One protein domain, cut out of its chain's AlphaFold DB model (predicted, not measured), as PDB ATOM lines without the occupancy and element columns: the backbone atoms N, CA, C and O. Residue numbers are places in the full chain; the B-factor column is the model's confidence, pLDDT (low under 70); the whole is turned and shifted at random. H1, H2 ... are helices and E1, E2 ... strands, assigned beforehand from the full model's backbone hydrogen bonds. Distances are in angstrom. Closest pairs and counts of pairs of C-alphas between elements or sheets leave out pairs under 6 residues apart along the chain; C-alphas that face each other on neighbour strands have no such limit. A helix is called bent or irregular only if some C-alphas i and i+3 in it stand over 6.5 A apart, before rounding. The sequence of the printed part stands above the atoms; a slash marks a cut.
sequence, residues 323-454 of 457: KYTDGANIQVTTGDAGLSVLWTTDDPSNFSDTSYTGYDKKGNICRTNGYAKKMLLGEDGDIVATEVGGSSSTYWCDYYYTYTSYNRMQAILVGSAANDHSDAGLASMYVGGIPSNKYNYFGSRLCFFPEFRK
ATOM      1  N   LYS A 323      41.670  51.485  31.454       98.31
ATOM      2  CA  LYS A 323      41.498  52.764  30.756       98.31
ATOM      3  C   LYS A 323      40.267  52.687  29.862       98.31
ATOM      4  O   LYS A 323      40.248  51.918  28.904       98.31
ATOM      5  N   TYR A 324      39.251  53.491  30.160       97.75
ATOM      6  CA  TYR A 324      38.154  53.747  29.237       97.75
ATOM      7  C   TYR A 324      38.698  54.318  27.935       97.75
ATOM      8  O   TYR A 324      39.512  55.247  27.964       97.75
ATOM      9  N   THR A 325      38.190  53.792  26.823       98.31
ATOM     10  CA  THR A 325      38.443  54.323  25.486       98.31
ATOM     11  C   THR A 325      37.156  54.813  24.832       98.31
ATOM     12  O   THR A 325      36.066  54.282  25.075       98.31
ATOM     13  N   ASP A 326      37.295  55.840  24.003       97.81
ATOM     14  CA  ASP A 326      36.261  56.336  23.100       97.81
ATOM     15  C   ASP A 326      36.605  56.052  21.630       97.81
ATOM     16  O   ASP A 326      37.675  55.518  21.324       97.81
ATOM     17  N   GLY A 327      35.687  56.363  20.715       97.44
ATOM     18  CA  GLY A 327      35.853  56.090  19.282       97.44
ATOM     19  C   GLY A 327      35.694  54.617  18.902       97.44
ATOM     20  O   GLY A 327      35.845  54.256  17.739       97.44
ATOM     21  N   ALA A 328      35.333  53.750  19.851       97.81
ATOM     22  CA  ALA A 328      34.979  52.362  19.583       97.81
ATOM     23  C   ALA A 328      33.844  51.873  20.488       97.81
ATOM     24  O   ALA A 328      33.767  52.213  21.673       97.81
ATOM     25  N   ASN A 329      32.966  51.054  19.913       98.00
ATOM     26  CA  ASN A 329      31.813  50.461  20.575       98.00
ATOM     27  C   ASN A 329      31.628  49.011  20.123       98.00
ATOM     28  O   ASN A 329      31.813  48.688  18.949       98.00
ATOM     29  N   ILE A 330      31.202  48.149  21.044       98.00
ATOM     30  CA  ILE A 330      30.784  46.786  20.716       98.00
ATOM     31  C   ILE A 330      29.265  46.718  20.689       98.00
ATOM     32  O   ILE A 330      28.599  47.039  21.674       98.00
ATOM     33  N   GLN A 331      28.715  46.256  19.574       97.75
ATOM     34  CA  GLN A 331      27.316  45.865  19.485       97.75
ATOM     35  C   GLN A 331      27.178  44.405  19.883       97.75
ATOM     36  O   GLN A 331      27.799  43.551  19.256       97.75
ATOM     37  N   VAL A 332      26.318  44.109  20.855       97.19
ATOM     38  CA  VAL A 332      25.964  42.736  21.220       97.19
ATOM     39  C   VAL A 332      24.499  42.471  20.939       97.19
ATOM     40  O   VAL A 332      23.630  43.245  21.347       97.19
ATOM     41  N   THR A 333      24.236  41.335  20.294       96.38
ATOM     42  CA  THR A 333      22.916  40.713  20.236       96.38
ATOM     43  C   THR A 333      22.883  39.357  20.962       96.38
ATOM     44  O   THR A 333      23.898  38.657  21.060       96.38
ATOM     45  N   THR A 334      21.720  38.999  21.507       94.00
ATOM     46  CA  THR A 334      21.426  37.765  22.250       94.00
ATOM     47  C   THR A 334      20.722  36.734  21.366       94.00
ATOM     48  O   THR A 334      20.347  37.018  20.228       94.00
ATOM     49  N   GLY A 335      20.533  35.527  21.906       87.94
ATOM     50  CA  GLY A 335      19.946  34.386  21.203       87.94
ATOM     51  C   GLY A 335      20.995  33.510  20.518       87.94
ATOM     52  O   GLY A 335      22.176  33.858  20.475       87.94
ATOM     53  N   ASP A 336      20.548  32.376  19.979       83.06
ATOM     54  CA  ASP A 336      21.421  31.336  19.408       83.06
ATOM     55  C   ASP A 336      22.234  31.831  18.199       83.06
ATOM     56  O   ASP A 336      23.351  31.381  17.968       83.06
ATOM     57  N   ALA A 337      21.702  32.814  17.467       88.44
ATOM     58  CA  ALA A 337      22.375  33.502  16.363       88.44
ATOM     59  C   ALA A 337      22.956  34.875  16.769       88.44
ATOM     60  O   ALA A 337      23.191  35.732  15.917       88.44
ATOM     61  N   GLY A 338      23.137  35.120  18.072       91.94
ATOM     62  CA  GLY A 338      23.643  36.385  18.596       91.94
ATOM     63  C   GLY A 338      25.067  36.689  18.122       91.94
ATOM     64  O   GLY A 338      25.923  35.807  18.054       91.94
ATOM     65  N   LEU A 339      25.342  37.960  17.836       95.75
ATOM     66  CA  LEU A 339      26.617  38.451  17.316       95.75
ATOM     67  C   LEU A 339      27.210  39.504  18.248       95.75
ATOM     68  O   LEU A 339      26.484  40.224  18.934       95.75
ATOM     69  N   SER A 340      28.537  39.581  18.266       97.44
ATOM     70  CA  SER A 340      29.275  40.706  18.838       97.44
ATOM     71  C   SER A 340      30.048  41.371  17.708       97.44
ATOM     72  O   SER A 340      30.750  40.671  16.982       97.44
ATOM     73  N   VAL A 341      29.902  42.681  17.527       98.00
ATOM     74  CA  VAL A 341      30.465  43.420  16.387       98.00
ATOM     75  C   VAL A 341      31.231  44.638  16.881       98.00
ATOM     76  O   VAL A 341      30.684  45.421  17.657       98.00
ATOM     77  N   LEU A 342      32.461  44.815  16.399       98.38
ATOM     78  CA  LEU A 342      33.238  46.033  16.613       98.38
ATOM     79  C   LEU A 342      32.806  47.126  15.629       98.38
ATOM     80  O   LEU A 342      32.762  46.904  14.415       98.38
ATOM     81  N   TRP A 343      32.552  48.310  16.176       98.44
ATOM     82  CA  TRP A 343      32.316  49.549  15.449       98.44
ATOM     83  C   TRP A 343      33.343  50.586  15.891       98.44
ATOM     84  O   TRP A 343      33.513  50.774  17.098       98.44
ATOM     85  N   THR A 344      33.995  51.281  14.958       98.31
ATOM     86  CA  THR A 344      34.960  52.345  15.302       98.31
ATOM     87  C   THR A 344      34.743  53.607  14.479       98.31
ATOM     88  O   THR A 344      34.197  53.555  13.383       98.31
ATOM     89  N   THR A 345      35.183  54.742  15.005       97.56
ATOM     90  CA  THR A 345      35.276  56.012  14.285       97.56
ATOM     91  C   THR A 345      36.494  56.761  14.803       97.56
ATOM     92  O   THR A 345      36.758  56.746  16.008       97.56
ATOM     93  N   ASP A 346      37.233  57.394  13.899       94.19
ATOM     94  CA  ASP A 346      38.357  58.252  14.270       94.19
ATOM     95  C   ASP A 346      37.922  59.718  14.423       94.19
ATOM     96  O   ASP A 346      38.648  60.494  15.030       94.19
ATOM     97  N   ASP A 347      36.718  60.088  13.956       95.31
ATOM     98  CA  ASP A 347      36.158  61.440  14.073       95.31
ATOM     99  C   ASP A 347      35.472  61.647  15.441       95.31
ATOM    100  O   ASP A 347      34.391  61.088  15.686       95.31
ATOM    101  N   PRO A 348      36.031  62.492  16.332       95.88
ATOM    102  CA  PRO A 348      35.477  62.723  17.661       95.88
ATOM    103  C   PRO A 348      34.078  63.339  17.663       95.88
ATOM    104  O   PRO A 348      33.355  63.214  18.659       95.88
ATOM    105  N   SER A 349      33.657  63.988  16.571       95.00
ATOM    106  CA  SER A 349      32.303  64.541  16.461       95.00
ATOM    107  C   SER A 349      31.223  63.452  16.474       95.00
ATOM    108  O   SER A 349      30.102  63.707  16.918       95.00
ATOM    109  N   ASN A 350      31.581  62.224  16.081       97.06
ATOM    110  CA  ASN A 350      30.680  61.075  16.064       97.06
ATOM    111  C   ASN A 350      30.679  60.281  17.377       97.06
ATOM    112  O   ASN A 350      29.844  59.392  17.530       97.06
ATOM    113  N   PHE A 351      31.570  60.574  18.336       97.69
ATOM    114  CA  PHE A 351      31.671  59.803  19.580       97.69
ATOM    115  C   PHE A 351      30.334  59.729  20.322       97.69
ATOM    116  O   PHE A 351      29.749  60.747  20.700       97.69
ATOM    117  N   SER A 352      29.857  58.502  20.540       96.44
ATOM    118  CA  SER A 352      28.505  58.238  21.027       96.44
ATOM    119  C   SER A 352      28.447  57.035  21.968       96.44
ATOM    120  O   SER A 352      29.135  56.028  21.788       96.44
ATOM    121  N   ASP A 353      27.572  57.143  22.970       96.88
ATOM    122  CA  ASP A 353      27.253  56.081  23.937       96.88
ATOM    123  C   ASP A 353      25.891  55.419  23.652       96.88
ATOM    124  O   ASP A 353      25.451  54.553  24.410       96.88
ATOM    125  N   THR A 354      25.201  55.837  22.585       95.38
ATOM    126  CA  THR A 354      23.818  55.419  22.288       95.38
ATOM    127  C   THR A 354      23.555  55.105  20.815       95.38
ATOM    128  O   THR A 354      22.529  54.504  20.500       95.38
ATOM    129  N   SER A 355      24.463  55.465  19.905       95.12
ATOM    130  CA  SER A 355      24.332  55.241  18.462       95.12
ATOM    131  C   SER A 355      25.651  54.800  17.818       95.12
ATOM    132  O   SER A 355      26.729  55.019  18.362       95.12
ATOM    133  N   TYR A 356      25.553  54.193  16.634       96.62
ATOM    134  CA  TYR A 356      26.698  53.859  15.772       96.62
ATOM    135  C   TYR A 356      26.783  54.788  14.550       96.62
ATOM    136  O   TYR A 356      27.427  54.467  13.556       96.62
ATOM    137  N   THR A 357      26.081  55.924  14.574       97.69
ATOM    138  CA  THR A 357      26.096  56.888  13.467       97.69
ATOM    139  C   THR A 357      27.505  57.447  13.296       97.69
ATOM    140  O   THR A 357      28.090  57.904  14.269       97.69
ATOM    141  N   GLY A 358      28.046  57.394  12.075       97.19
ATOM    142  CA  GLY A 358      29.422  57.820  11.794       97.19
ATOM    143  C   GLY A 358      30.503  56.815  12.211       97.19
ATOM    144  O   GLY A 358      31.684  57.142  12.137       97.19
ATOM    145  N   TYR A 359      30.119  55.603  12.639       98.38
ATOM    146  CA  TYR A 359      31.045  54.500  12.900       98.38
ATOM    147  C   TYR A 359      31.083  53.511  11.736       98.38
ATOM    148  O   TYR A 359      30.047  53.114  11.195       98.38
ATOM    149  N   ASP A 360      32.280  53.017  11.444       97.88
ATOM    150  CA  ASP A 360      32.515  51.914  10.528       97.88
ATOM    151  C   ASP A 360      32.329  50.574  11.231       97.88
ATOM    152  O   ASP A 360      32.889  50.319  12.302       97.88
ATOM    153  N   LYS A 361      31.594  49.666  10.586       97.56
ATOM    154  CA  LYS A 361      31.502  48.270  11.013       97.56
ATOM    155  C   LYS A 361      32.801  47.545  10.667       97.56
ATOM    156  O   LYS A 361      33.043  47.273   9.493       97.56
ATOM    157  N   LYS A 362      33.596  47.163  11.666       97.50
ATOM    158  CA  LYS A 362      34.878  46.472  11.437       97.50
ATOM    159  C   LYS A 362      34.720  44.964  11.282       97.50
ATOM    160  O   LYS A 362      35.326  44.366  10.399       97.50
ATOM    161  N   GLY A 363      33.866  44.334  12.087       97.12
ATOM    162  CA  GLY A 363      33.585  42.905  11.943       97.12
ATOM    163  C   GLY A 363      33.117  42.223  13.220       97.12
ATOM    164  O   GLY A 363      32.967  42.856  14.265       97.12
ATOM    165  N   ASN A 364      32.859  40.920  13.111       97.31
ATOM    166  CA  ASN A 364      32.446  40.096  14.241       97.31
ATOM    167  C   ASN A 364      33.646  39.789  15.144       97.31
ATOM    168  O   ASN A 364      34.722  39.462  14.648       97.31
ATOM    169  N   ILE A 365      33.438  39.837  16.457       97.31
ATOM    170  CA  ILE A 365      34.455  39.553  17.473       97.31
ATOM    171  C   ILE A 365      34.102  38.299  18.276       97.31
ATOM    172  O   ILE A 365      32.987  37.773  18.201       97.31
ATOM    173  N   CYS A 366      35.060  37.826  19.066       96.62
ATOM    174  CA  CYS A 366      34.906  36.650  19.903       96.62
ATOM    175  C   CYS A 366      33.798  36.854  20.949       96.62
ATOM    176  O   CYS A 366      33.648  37.929  21.535       96.62
ATOM    177  N   ARG A 367      33.019  35.798  21.196       96.25
ATOM    178  CA  ARG A 367      31.882  35.783  22.135       96.25
ATOM    179  C   ARG A 367      32.166  35.013  23.425       96.25
ATOM    180  O   ARG A 367      31.267  34.840  24.244       96.25
ATOM    181  N   THR A 368      33.402  34.556  23.592       96.50
ATOM    182  CA  THR A 368      33.872  33.771  24.735       96.50
ATOM    183  C   THR A 368      35.095  34.428  25.351       96.50
ATOM    184  O   THR A 368      35.914  35.003  24.636       96.50
ATOM    185  N   ASN A 369      35.222  34.312  26.668       97.88
ATOM    186  CA  ASN A 369      36.351  34.864  27.409       97.88
ATOM    187  C   ASN A 369      37.572  33.946  27.306       97.88
ATOM    188  O   ASN A 369      37.424  32.726  27.205       97.88
ATOM    189  N   GLY A 370      38.766  34.524  27.374       98.31
ATOM    190  CA  GLY A 370      40.019  33.775  27.419       98.31
ATOM    191  C   GLY A 370      41.197  34.562  26.862       98.31
ATOM    192  O   GLY A 370      41.036  35.660  26.333       98.31
ATOM    193  N   TYR A 371      42.388  33.972  26.935       98.56
ATOM    194  CA  TYR A 371      43.579  34.533  26.300       98.56
ATOM    195  C   TYR A 371      43.415  34.588  24.782       98.56
ATOM    196  O   TYR A 371      43.063  33.581  24.144       98.56
ATOM    197  N   ALA A 372      43.680  35.761  24.214       98.25
ATOM    198  CA  ALA A 372      43.489  36.017  22.799       98.25
ATOM    199  C   ALA A 372      44.446  35.172  21.942       98.25
ATOM    200  O   ALA A 372      45.643  35.045  22.211       98.25
ATOM    201  N   LYS A 373      43.894  34.576  20.884       97.56
ATOM    202  CA  LYS A 373      44.623  33.722  19.940       97.56
ATOM    203  C   LYS A 373      44.662  34.329  18.544       97.56
ATOM    204  O   LYS A 373      45.718  34.352  17.920       97.56
ATOM    205  N   LYS A 374      43.529  34.850  18.068       96.75
ATOM    206  CA  LYS A 374      43.434  35.623  16.822       96.75
ATOM    207  C   LYS A 374      42.746  36.950  17.091       96.75
ATOM    208  O   LYS A 374      41.831  37.013  17.911       96.75
ATOM    209  N   MET A 375      43.167  37.974  16.360       96.56
ATOM    210  CA  MET A 375      42.587  39.313  16.408       96.56
ATOM    211  C   MET A 375      41.850  39.627  15.114       96.56
ATOM    212  O   MET A 375      42.030  38.944  14.103       96.56
ATOM    213  N   LEU A 376      41.005  40.653  15.158       96.62
ATOM    214  CA  LEU A 376      40.261  41.117  13.996       96.62
ATOM    215  C   LEU A 376      41.207  41.630  12.908       96.62
ATOM    216  O   LEU A 376      41.021  41.263  11.751       96.62
ATOM    217  N   LEU A 377      42.241  42.386  13.298       95.38
ATOM    218  CA  LEU A 377      43.255  43.031  12.460       95.38
ATOM    219  C   LEU A 377      42.644  43.906  11.360       95.38
ATOM    220  O   LEU A 377      42.713  45.127  11.432       95.38
ATOM    221  N   GLY A 378      42.033  43.305  10.343       90.00
ATOM    222  CA  GLY A 378      41.542  44.006   9.166       90.00
ATOM    223  C   GLY A 378      42.657  44.811   8.498       90.00
ATOM    224  O   GLY A 378      43.847  44.564   8.693       90.00
ATOM    225  N   GLU A 379      42.267  45.812   7.722       88.50
ATOM    226  CA  GLU A 379      43.223  46.749   7.134       88.50
ATOM    227  C   GLU A 379      43.657  47.852   8.114       88.50
ATOM    228  O   GLU A 379      44.536  48.642   7.779       88.50
ATOM    229  N   ASP A 380      43.008  47.959   9.278       91.62
ATOM    230  CA  ASP A 380      43.205  49.041  10.259       91.62
ATOM    231  C   ASP A 380      44.012  48.608  11.491       91.62
ATOM    232  O   ASP A 380      44.305  49.431  12.360       91.62
ATOM    233  N   GLY A 381      44.348  47.323  11.597       95.31
ATOM    234  CA  GLY A 381      45.103  46.741  12.705       95.31
ATOM    235  C   GLY A 381      44.324  46.597  13.996       95.31
ATOM    236  O   GLY A 381      44.901  46.773  15.062       95.31
ATOM    237  N   ASP A 382      43.028  46.317  13.928       97.56
ATOM    238  CA  ASP A 382      42.193  46.171  15.111       97.56
ATOM    239  C   ASP A 382      42.663  45.039  16.030       97.56
ATOM    240  O   ASP A 382      42.822  43.887  15.620       97.56
ATOM    241  N   ILE A 383      42.842  45.373  17.305       97.25
ATOM    242  CA  ILE A 383      43.426  44.497  18.330       97.25
ATOM    243  C   ILE A 383      42.364  43.834  19.219       97.25
ATOM    244  O   ILE A 383      42.629  43.494  20.366       97.25
ATOM    245  N   VAL A 384      41.147  43.650  18.699       97.94
ATOM    246  CA  VAL A 384      40.048  42.964  19.401       97.94
ATOM    247  C   VAL A 384      40.000  41.490  18.993       97.94
ATOM    248  O   VAL A 384      40.067  41.173  17.802       97.94
ATOM    249  N   ALA A 385      39.857  40.585  19.964       98.06
ATOM    250  CA  ALA A 385      39.920  39.147  19.720       98.06
ATOM    251  C   ALA A 385      38.767  38.642  18.844       98.06
ATOM    252  O   ALA A 385      37.603  38.977  19.060       98.06
ATOM    253  N   THR A 386      39.082  37.761  17.895       97.62
ATOM    254  CA  THR A 386      38.120  36.979  17.095       97.62
ATOM    255  C   THR A 386      38.104  35.508  17.501       97.62
ATOM    256  O   THR A 386      37.088  34.834  17.341       97.62
ATOM    257  N   GLU A 387      39.187  35.027  18.109       97.56
ATOM    258  CA  GLU A 387      39.322  33.677  18.655       97.56
ATOM    259  C   GLU A 387      40.147  33.732  19.946       97.56
ATOM    260  O   GLU A 387      41.189  34.394  19.995       97.56
ATOM    261  N   VAL A 388      39.703  33.008  20.973       98.38
ATOM    262  CA  VAL A 388      40.459  32.764  22.212       98.38
ATOM    263  C   VAL A 388      41.017  31.340  22.221       98.38
ATOM    264  O   VAL A 388      40.603  30.491  21.433       98.38
ATOM    265  N   GLY A 389      41.969  31.072  23.111       97.81
ATOM    266  CA  GLY A 389      42.640  29.770  23.227       97.81
ATOM    267  C   GLY A 389      44.163  29.868  23.280       97.81
ATOM    268  O   GLY A 389      44.844  28.877  23.018       97.81
ATOM    269  N   GLY A 390      44.696  31.061  23.553       97.81
ATOM    270  CA  GLY A 390      46.095  31.238  23.910       97.81
ATOM    271  C   GLY A 390      46.355  30.987  25.392       97.81
ATOM    272  O   GLY A 390      45.595  30.306  26.080       97.81
ATOM    273  N   SER A 391      47.439  31.570  25.885       98.19
ATOM    274  CA  SER A 391      47.827  31.598  27.297       98.19
ATOM    275  C   SER A 391      48.602  32.882  27.559       98.19
ATOM    276  O   SER A 391      48.975  33.551  26.602       98.19
ATOM    277  N   SER A 392      48.970  33.155  28.808       97.00
ATOM    278  CA  SER A 392      49.858  34.268  29.187       97.00
ATOM    279  C   SER A 392      51.262  34.244  28.552       97.00
ATOM    280  O   SER A 392      52.054  35.165  28.736       97.00
ATOM    281  N   SER A 393      51.602  33.191  27.798       97.06
ATOM    282  CA  SER A 393      52.894  33.047  27.115       97.06
ATOM    283  C   SER A 393      52.792  32.635  25.643       97.06
ATOM    284  O   SER A 393      53.823  32.462  24.992       97.06
ATOM    285  N   THR A 394      51.582  32.489  25.090       97.88
ATOM    286  CA  THR A 394      51.372  32.053  23.701       97.88
ATOM    287  C   THR A 394      50.437  32.995  22.948       97.88
ATOM    288  O   THR A 394      49.479  33.528  23.508       97.88
ATOM    289  N   TYR A 395      50.693  33.169  21.648       97.94
ATOM    290  CA  TYR A 395      49.957  34.087  20.771       97.94
ATOM    291  C   TYR A 395      49.977  35.535  21.288       97.94
ATOM    292  O   TYR A 395      51.038  36.143  21.320       97.94
ATOM    293  N   TRP A 396      48.839  36.104  21.690       97.94
ATOM    294  CA  TRP A 396      48.749  37.512  22.087       97.94
ATOM    295  C   TRP A 396      49.036  37.752  23.567       97.94
ATOM    296  O   TRP A 396      49.207  38.898  23.952       97.94
ATOM    297  N   CYS A 397      49.118  36.692  24.378       98.25
ATOM    298  CA  CYS A 397      49.446  36.723  25.811       98.25
ATOM    299  C   CYS A 397      48.478  37.473  26.734       98.25
ATOM    300  O   CYS A 397      48.496  37.230  27.934       98.25
ATOM    301  N   ASP A 398      47.584  38.279  26.181       98.06
ATOM    302  CA  ASP A 398      46.685  39.124  26.949       98.06
ATOM    303  C   ASP A 398      45.253  38.561  26.959       98.06
ATOM    304  O   ASP A 398      44.811  37.862  26.031       98.06
ATOM    305  N   TYR A 399      44.515  38.844  28.033       98.31
ATOM    306  CA  TYR A 399      43.170  38.318  28.230       98.31
ATOM    307  C   TYR A 399      42.110  39.159  27.512       98.31
ATOM    308  O   TYR A 399      42.131  40.390  27.506       98.31
ATOM    309  N   TYR A 400      41.131  38.471  26.931       98.50
ATOM    310  CA  TYR A 400      39.945  39.071  26.342       98.50
ATOM    311  C   TYR A 400      38.712  38.689  27.161       98.50
ATOM    312  O   TYR A 400      38.355  37.512  27.283       98.50
ATOM    313  N   TYR A 401      38.039  39.701  27.702       97.88
ATOM    314  CA  TYR A 401      36.783  39.557  28.422       97.88
ATOM    315  C   TYR A 401      35.636  40.197  27.644       97.88
ATOM    316  O   TYR A 401      35.670  41.381  27.314       97.88
ATOM    317  N   THR A 402      34.561  39.444  27.435       96.50
ATOM    318  CA  THR A 402      33.320  39.902  26.814       96.50
ATOM    319  C   THR A 402      32.105  39.523  27.654       96.50
ATOM    320  O   THR A 402      32.165  38.702  28.569       96.50
ATOM    321  N   TYR A 403      30.969  40.153  27.363       94.62
ATOM    322  CA  TYR A 403      29.707  39.839  28.017       94.62
ATOM    323  C   TYR A 403      28.578  39.840  26.992       94.62
ATOM    324  O   TYR A 403      28.246  40.877  26.429       94.62
ATOM    325  N   THR A 404      27.967  38.682  26.761       95.25
ATOM    326  CA  THR A 404      27.080  38.455  25.608       95.25
ATOM    327  C   THR A 404      25.605  38.282  25.973       95.25
ATOM    328  O   THR A 404      24.766  38.147  25.084       95.25
ATOM    329  N   SER A 405      25.262  38.329  27.264       93.44
ATOM    330  CA  SER A 405      23.914  38.000  27.752       93.44
ATOM    331  C   SER A 405      22.878  39.123  27.608       93.44
ATOM    332  O   SER A 405      21.720  38.915  27.961       93.44
ATOM    333  N   TYR A 406      23.251  40.310  27.111       92.88
ATOM    334  CA  TYR A 406      22.327  41.438  26.928       92.88
ATOM    335  C   TYR A 406      22.462  42.076  25.544       92.88
ATOM    336  O   TYR A 406      23.572  42.320  25.080       92.88
ATOM    337  N   ASN A 407      21.322  42.420  24.935       94.88
ATOM    338  CA  ASN A 407      21.251  43.212  23.706       94.88
ATOM    339  C   ASN A 407      21.613  44.664  24.016       94.88
ATOM    340  O   ASN A 407      20.758  45.410  24.500       94.88
ATOM    341  N   ARG A 408      22.867  45.071  23.802       94.62
ATOM    342  CA  ARG A 408      23.312  46.430  24.137       94.62
ATOM    343  C   ARG A 408      24.593  46.839  23.424       94.62
ATOM    344  O   ARG A 408      25.334  46.004  22.912       94.62
ATOM    345  N   MET A 409      24.851  48.142  23.461       96.62
ATOM    346  CA  MET A 409      26.172  48.708  23.218       96.62
ATOM    347  C   MET A 409      27.060  48.515  24.452       96.62
ATOM    348  O   MET A 409      26.607  48.691  25.587       96.62
ATOM    349  N   GLN A 410      28.325  48.185  24.228       96.88
ATOM    350  CA  GLN A 410      29.356  48.104  25.255       96.88
ATOM    351  C   GLN A 410      30.538  49.001  24.902       96.88
ATOM    352  O   GLN A 410      30.887  49.167  23.733       96.88
ATOM    353  N   ALA A 411      31.147  49.568  25.939       96.94
ATOM    354  CA  ALA A 411      32.397  50.301  25.833       96.94
ATOM    355  C   ALA A 411      33.589  49.334  25.860       96.94
ATOM    356  O   ALA A 411      33.487  48.218  26.377       96.94
ATOM    357  N   ILE A 412      34.727  49.802  25.351       97.62
ATOM    358  CA  ILE A 412      36.001  49.089  25.410       97.62
ATOM    359  C   ILE A 412      36.862  49.717  26.508       97.62
ATOM    360  O   ILE A 412      37.117  50.928  26.508       97.62
ATOM    361  N   LEU A 413      37.316  48.886  27.442       98.25
ATOM    362  CA  LEU A 413      38.385  49.218  28.373       98.25
ATOM    363  C   LEU A 413      39.630  48.407  28.030       98.25
ATOM    364  O   LEU A 413      39.528  47.246  27.631       98.25
ATOM    365  N   VAL A 414      40.794  49.028  28.194       98.50
ATOM    366  CA  VAL A 414      42.078  48.453  27.779       98.50
ATOM    367  C   VAL A 414      43.114  48.477  28.895       98.50
ATOM    368  O   VAL A 414      43.042  49.307  29.812       98.50
ATOM    369  N   GLY A 415      44.097  47.587  28.787       96.50
ATOM    370  CA  GLY A 415      45.315  47.622  29.587       96.50
ATOM    371  C   GLY A 415      45.256  46.889  30.926       96.50
ATOM    372  O   GLY A 415      46.299  46.776  31.550       96.50
ATOM    373  N   SER A 416      44.112  46.359  31.368       96.50
ATOM    374  CA  SER A 416      43.964  45.666  32.662       96.50
ATOM    375  C   SER A 416      44.185  46.508  33.926       96.50
ATOM    376  O   SER A 416      44.632  47.655  33.885       96.50
ATOM    377  N   ALA A 417      43.810  45.935  35.071       96.12
ATOM    378  CA  ALA A 417      43.878  46.556  36.389       96.12
ATOM    379  C   ALA A 417      44.975  45.955  37.283       96.12
ATOM    380  O   ALA A 417      45.668  45.007  36.911       96.12
ATOM    381  N   ALA A 418      45.136  46.516  38.486       97.31
ATOM    382  CA  ALA A 418      46.239  46.164  39.375       97.31
ATOM    383  C   ALA A 418      46.223  44.743  39.942       97.31
ATOM    384  O   ALA A 418      47.223  44.347  40.526       97.31
ATOM    385  N   ASN A 419      45.137  43.992  39.786       96.00
ATOM    386  CA  ASN A 419      44.966  42.637  40.312       96.00
ATOM    387  C   ASN A 419      44.766  41.580  39.210       96.00
ATOM    388  O   ASN A 419      44.357  40.460  39.513       96.00
ATOM    389  N   ASP A 420      45.019  41.931  37.947       96.00
ATOM    390  CA  ASP A 420      44.786  41.043  36.799       96.00
ATOM    391  C   ASP A 420      45.984  40.114  36.512       96.00
ATOM    392  O   ASP A 420      45.865  39.174  35.734       96.00
ATOM    393  N   HIS A 421      47.132  40.314  37.170       95.62
ATOM    394  CA  HIS A 421      48.320  39.461  37.051       95.62
ATOM    395  C   HIS A 421      48.684  39.165  35.577       95.62
ATOM    396  O   HIS A 421      48.875  40.075  34.769       95.62
ATOM    397  N   SER A 422      48.744  37.884  35.204       95.62
ATOM    398  CA  SER A 422      49.126  37.414  33.872       95.62
ATOM    399  C   SER A 422      48.085  37.665  32.778       95.62
ATOM    400  O   SER A 422      48.366  37.374  31.621       95.62
ATOM    401  N   ASP A 423      46.901  38.176  33.118       95.62
ATOM    402  CA  ASP A 423      45.847  38.512  32.151       95.62
ATOM    403  C   ASP A 423      46.086  39.874  31.481       95.62
ATOM    404  O   ASP A 423      45.477  40.193  30.458       95.62
ATOM    405  N   ALA A 424      46.963  40.687  32.071       97.31
ATOM    406  CA  ALA A 424      47.199  42.062  31.680       97.31
ATOM    407  C   ALA A 424      48.105  42.226  30.455       97.31
ATOM    408  O   ALA A 424      48.854  41.334  30.085       97.31
ATOM    409  N   GLY A 425      48.079  43.423  29.875       97.81
ATOM    410  CA  GLY A 425      48.967  43.811  28.788       97.81
ATOM    411  C   GLY A 425      48.339  44.852  27.872       97.81
ATOM    412  O   GLY A 425      47.187  45.251  28.055       97.81
ATOM    413  N   LEU A 426      49.106  45.325  26.893       98.25
ATOM    414  CA  LEU A 426      48.664  46.327  25.919       98.25
ATOM    415  C   LEU A 426      47.530  45.847  25.000       98.25
ATOM    416  O   LEU A 426      46.832  46.682  24.448       98.25
ATOM    417  N   ALA A 427      47.340  44.547  24.802       97.56
ATOM    418  CA  ALA A 427      46.207  43.997  24.058       97.56
ATOM    419  C   ALA A 427      45.127  43.404  24.981       97.56
ATOM    420  O   ALA A 427      44.151  42.839  24.486       97.56
ATOM    421  N   SER A 428      45.260  43.550  26.309       98.12
ATOM    422  CA  SER A 428      44.226  43.116  27.251       98.12
ATOM    423  C   SER A 428      42.992  43.994  27.112       98.12
ATOM    424  O   SER A 428      43.073  45.229  27.168       98.12
ATOM    425  N   MET A 429      41.838  43.351  26.938       97.69
ATOM    426  CA  MET A 429      40.586  44.032  26.650       97.69
ATOM    427  C   MET A 429      39.434  43.535  27.496       97.69
ATOM    428  O   MET A 429      39.127  42.344  27.558       97.69
ATOM    429  N   TYR A 430      38.703  44.501  28.033       97.56
ATOM    430  CA  TYR A 430      37.402  44.299  28.630       97.56
ATOM    431  C   TYR A 430      36.345  44.986  27.762       97.56
ATOM    432  O   TYR A 430      36.271  46.212  27.681       97.56
ATOM    433  N   VAL A 431      35.492  44.182  27.129       94.38
ATOM    434  CA  VAL A 431      34.379  44.638  26.283       94.38
ATOM    435  C   VAL A 431      33.015  44.243  26.855       94.38
ATOM    436  O   VAL A 431      32.054  44.026  26.129       94.38
ATOM    437  N   GLY A 432      32.909  44.100  28.180       87.25
ATOM    438  CA  GLY A 432      31.683  43.623  28.835       87.25
ATOM    439  C   GLY A 432      30.742  44.717  29.356       87.25
ATOM    440  O   GLY A 432      29.549  44.467  29.568       87.25
ATOM    441  N   GLY A 433      31.255  45.926  29.591       91.56
ATOM    442  CA  GLY A 433      30.567  46.991  30.328       91.56
ATOM    443  C   GLY A 433      29.801  47.966  29.442       91.56
ATOM    444  O   GLY A 433      30.210  48.246  28.323       91.56
ATOM    445  N   ILE A 434      28.707  48.523  29.964       95.50
ATOM    446  CA  ILE A 434      28.034  49.661  29.320       95.50
ATOM    447  C   ILE A 434      28.833  50.954  29.544       95.50
ATOM    448  O   ILE A 434      29.539  51.054  30.552       95.50
ATOM    449  N   PRO A 435      28.711  51.961  28.660       96.69
ATOM    450  CA  PRO A 435      29.435  53.231  28.802       96.69
ATOM    451  C   PRO A 435      29.164  53.989  30.116       96.69
ATOM    452  O   PRO A 435      30.024  54.729  30.593       96.69
ATOM    453  N   SER A 436      27.994  53.773  30.728       97.06
ATOM    454  CA  SER A 436      27.590  54.384  32.002       97.06
ATOM    455  C   SER A 436      28.102  53.662  33.252       97.06
ATOM    456  O   SER A 436      27.835  54.116  34.367       97.06
ATOM    457  N   ASN A 437      28.831  52.551  33.102       96.75
ATOM    458  CA  ASN A 437      29.498  51.919  34.235       96.75
ATOM    459  C   ASN A 437      30.540  52.871  34.840       96.75
ATOM    460  O   ASN A 437      31.161  53.674  34.148       96.75
ATOM    461  N   LYS A 438      30.749  52.752  36.148       96.00
ATOM    462  CA  LYS A 438      31.811  53.444  36.873       96.00
ATOM    463  C   LYS A 438      32.304  52.538  37.991       96.00
ATOM    464  O   LYS A 438      31.499  51.925  38.689       96.00
ATOM    465  N   TYR A 439      33.620  52.429  38.111       97.38
ATOM    466  CA  TYR A 439      34.289  51.632  39.132       97.38
ATOM    467  C   TYR A 439      35.547  52.362  39.596       97.38
ATOM    468  O   TYR A 439      36.130  53.159  38.856       97.38
ATOM    469  N   ASN A 440      35.999  52.042  40.805       98.06
ATOM    470  CA  ASN A 440      37.148  52.683  41.450       98.06
ATOM    471  C   ASN A 440      38.485  52.448  40.737       98.06
ATOM    472  O   ASN A 440      39.452  53.161  40.983       98.06
ATOM    473  N   TYR A 441      38.520  51.512  39.796       97.19
ATOM    474  CA  TYR A 441      39.677  51.176  38.975       97.19
ATOM    475  C   TYR A 441      39.413  51.386  37.474       97.19
ATOM    476  O   TYR A 441      40.160  50.882  36.637       97.19
ATOM    477  N   PHE A 442      38.343  52.112  37.121       98.06
ATOM    478  CA  PHE A 442      38.058  52.559  35.756       98.06
ATOM    479  C   PHE A 442      38.480  54.023  35.618       98.06
ATOM    480  O   PHE A 442      37.793  54.919  36.111       98.06
ATOM    481  N   GLY A 443      39.622  54.252  34.974       98.31
ATOM    482  CA  GLY A 443      40.146  55.576  34.648       98.31
ATOM    483  C   GLY A 443      40.181  55.829  33.147       98.31
ATOM    484  O   GLY A 443      39.507  55.159  32.369       98.31
ATOM    485  N   SER A 444      40.995  56.792  32.721       98.38
ATOM    486  CA  SER A 444      41.305  57.031  31.310       98.38
ATOM    487  C   SER A 444      42.619  57.819  31.185       98.38
ATOM    488  O   SER A 444      43.367  57.996  32.149       98.38
ATOM    489  N   ARG A 445      42.900  58.301  29.980       98.38
ATOM    490  CA  ARG A 445      43.961  59.250  29.644       98.38
ATOM    491  C   ARG A 445      43.344  60.472  28.975       98.38
ATOM    492  O   ARG A 445      42.206  60.433  28.521       98.38
ATOM    493  N   LEU A 446      44.112  61.546  28.913       98.31
ATOM    494  CA  LEU A 446      43.841  62.693  28.055       98.31
ATOM    495  C   LEU A 446      44.568  62.502  26.716       98.31
ATOM    496  O   LEU A 446      45.726  62.071  26.721       98.31
ATOM    497  N   CYS A 447      43.913  62.845  25.612       98.62
ATOM    498  CA  CYS A 447      44.481  62.907  24.270       98.62
ATOM    499  C   CYS A 447      44.262  64.289  23.642       98.62
ATOM    500  O   CYS A 447      43.308  64.995  23.974       98.62
ATOM    501  N   PHE A 448      45.140  64.650  22.709       98.50
ATOM    502  CA  PHE A 448      44.961  65.814  21.846       98.50
ATOM    503  C   PHE A 448      45.230  65.439  20.388       98.50
ATOM    504  O   PHE A 448      46.278  64.871  20.073       98.50
ATOM    505  N   PHE A 449      44.292  65.789  19.513       97.75
ATOM    506  CA  PHE A 449      44.295  65.497  18.084       97.75
ATOM    507  C   PHE A 449      44.249  66.822  17.301       97.75
ATOM    508  O   PHE A 449      43.178  67.413  17.131       97.75
ATOM    509  N   PRO A 450      45.407  67.338  16.844       95.75
ATOM    510  CA  PRO A 450      45.501  68.639  16.177       95.75
ATOM    511  C   PRO A 450      44.648  68.770  14.913       95.75
ATOM    512  O   PRO A 450      44.235  69.875  14.564       95.75
ATOM    513  N   GLU A 451      44.413  67.668  14.206       91.88
ATOM    514  CA  GLU A 451      43.621  67.635  12.974       91.88
ATOM    515  C   GLU A 451      42.174  68.105  13.190       91.88
ATOM    516  O   GLU A 451      41.686  68.943  12.432       91.88
ATOM    517  N   PHE A 452      41.536  67.700  14.294       89.12
ATOM    518  CA  PHE A 452      40.148  68.056  14.607       89.12
ATOM    519  C   PHE A 452      40.000  69.469  15.168       89.12
ATOM    520  O   PHE A 452      38.889  69.963  15.331       89.12
ATOM    521  N   ARG A 453      41.115  70.168  15.412       82.06
ATOM    522  CA  ARG A 453      41.089  71.610  15.668       82.06
ATOM    523  C   ARG A 453      40.862  72.405  14.380       82.06
ATOM    524  O   ARG A 453      40.230  73.460  14.412       82.06
ATOM    525  N   LYS A 454      41.395  71.925  13.249       58.69
ATOM    526  CA  LYS A 454      41.405  72.659  11.969       58.69
ATOM    527  C   LYS A 454      40.021  72.771  11.327       58.69
ATOM    528  O   LYS A 454      39.827  73.624  10.472       58.69
TER     529      LYS A 454
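AT A GLANCE: This is residues 323 to 454 of the 457 residues of an uncharacterized protein of Bacteroides sp. 2_1_33B (UniProt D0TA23). One eight-stranded sheet curls like part of a barrel and folds back on itself, with the E3 and E2 leaf facing the E7, E8, E6, E4 and E5 leaf and the bent strand E1 as the hinge. Edge strands E3 and E5 come near each other across the opening, while E9 and the short helix H1 form a tail away from the sheet. The printed part has 132 residues, with strands E1 to E9 followed by H1; the class is mostly strand, though under half of the residues are in named elements. The sheet, in order E3, E2, E1, E7, E8, E6, E4, E5, is mixed. The whole is compact, with a radius of gyration of the C-alphas of 14.6 A and spans of 44 by 35 by 33 A.

HOW THE PARTS SIT: E1, residues 323 to 332, bends by 92 degrees at residue 327. It forms a hairpin with E2, residues 340 to 344, where N 331 and O 341 are 2.9 A apart. E3, residues 360 to 364, completes a meander, each strand the antiparallel neighbour of the one before; N 362 and O 342 are 2.9 A apart. E4, residues 370 to 377, bends by 64 degrees at residue 373 and forms a hairpin with E5, residues 382 to 388, where N 376 and O 384 are 2.9 A apart. The closest C-alphas of E3 and E5, those of Asn 364 and Thr 386, are 7.1 A apart. E6, residues 399 to 402, is antiparallel to E4, with N 400 and O 370 2.9 A apart. E7, residues 408 to 414, is antiparallel to E1, with N 330 and O 410 2.9 A apart. E8, residues 429 to 431, forms a hairpin with E7, where N 430 and O 413 are 2.9 A apart, and is parallel to E6, with N 431 and O 401 2.8 A apart. E9, residues 446 to 448, pairs with no named strand. H1, residues 450 to 454, is not on the sheet and meets E9 only through their link. In H1, 0 of 1 O i to N i+4 pairs and 2 of 2 O i to N i+3 pairs are within hydrogen-bond range.

IN THESE COORDINATES: E1 begins at C-alpha 323 (41.498, 52.764, 30.756) and is 20.8 A long. E4 is 17.9 A, E5 15.3 A and E7 19.2 A long. H1 ends at C-alpha 454 (41.405, 72.659, 11.969).

THE WHOLE: The C-alphas of Asp 336 and Lys 454, the two farthest apart, are 46.5 A apart. The printed part has no cut. The links E2 to E3, E7 to E8 and E8 to E9 are long. The mean pLDDT of the printed part is 96.0, and one residue, Lys 454, is under 70.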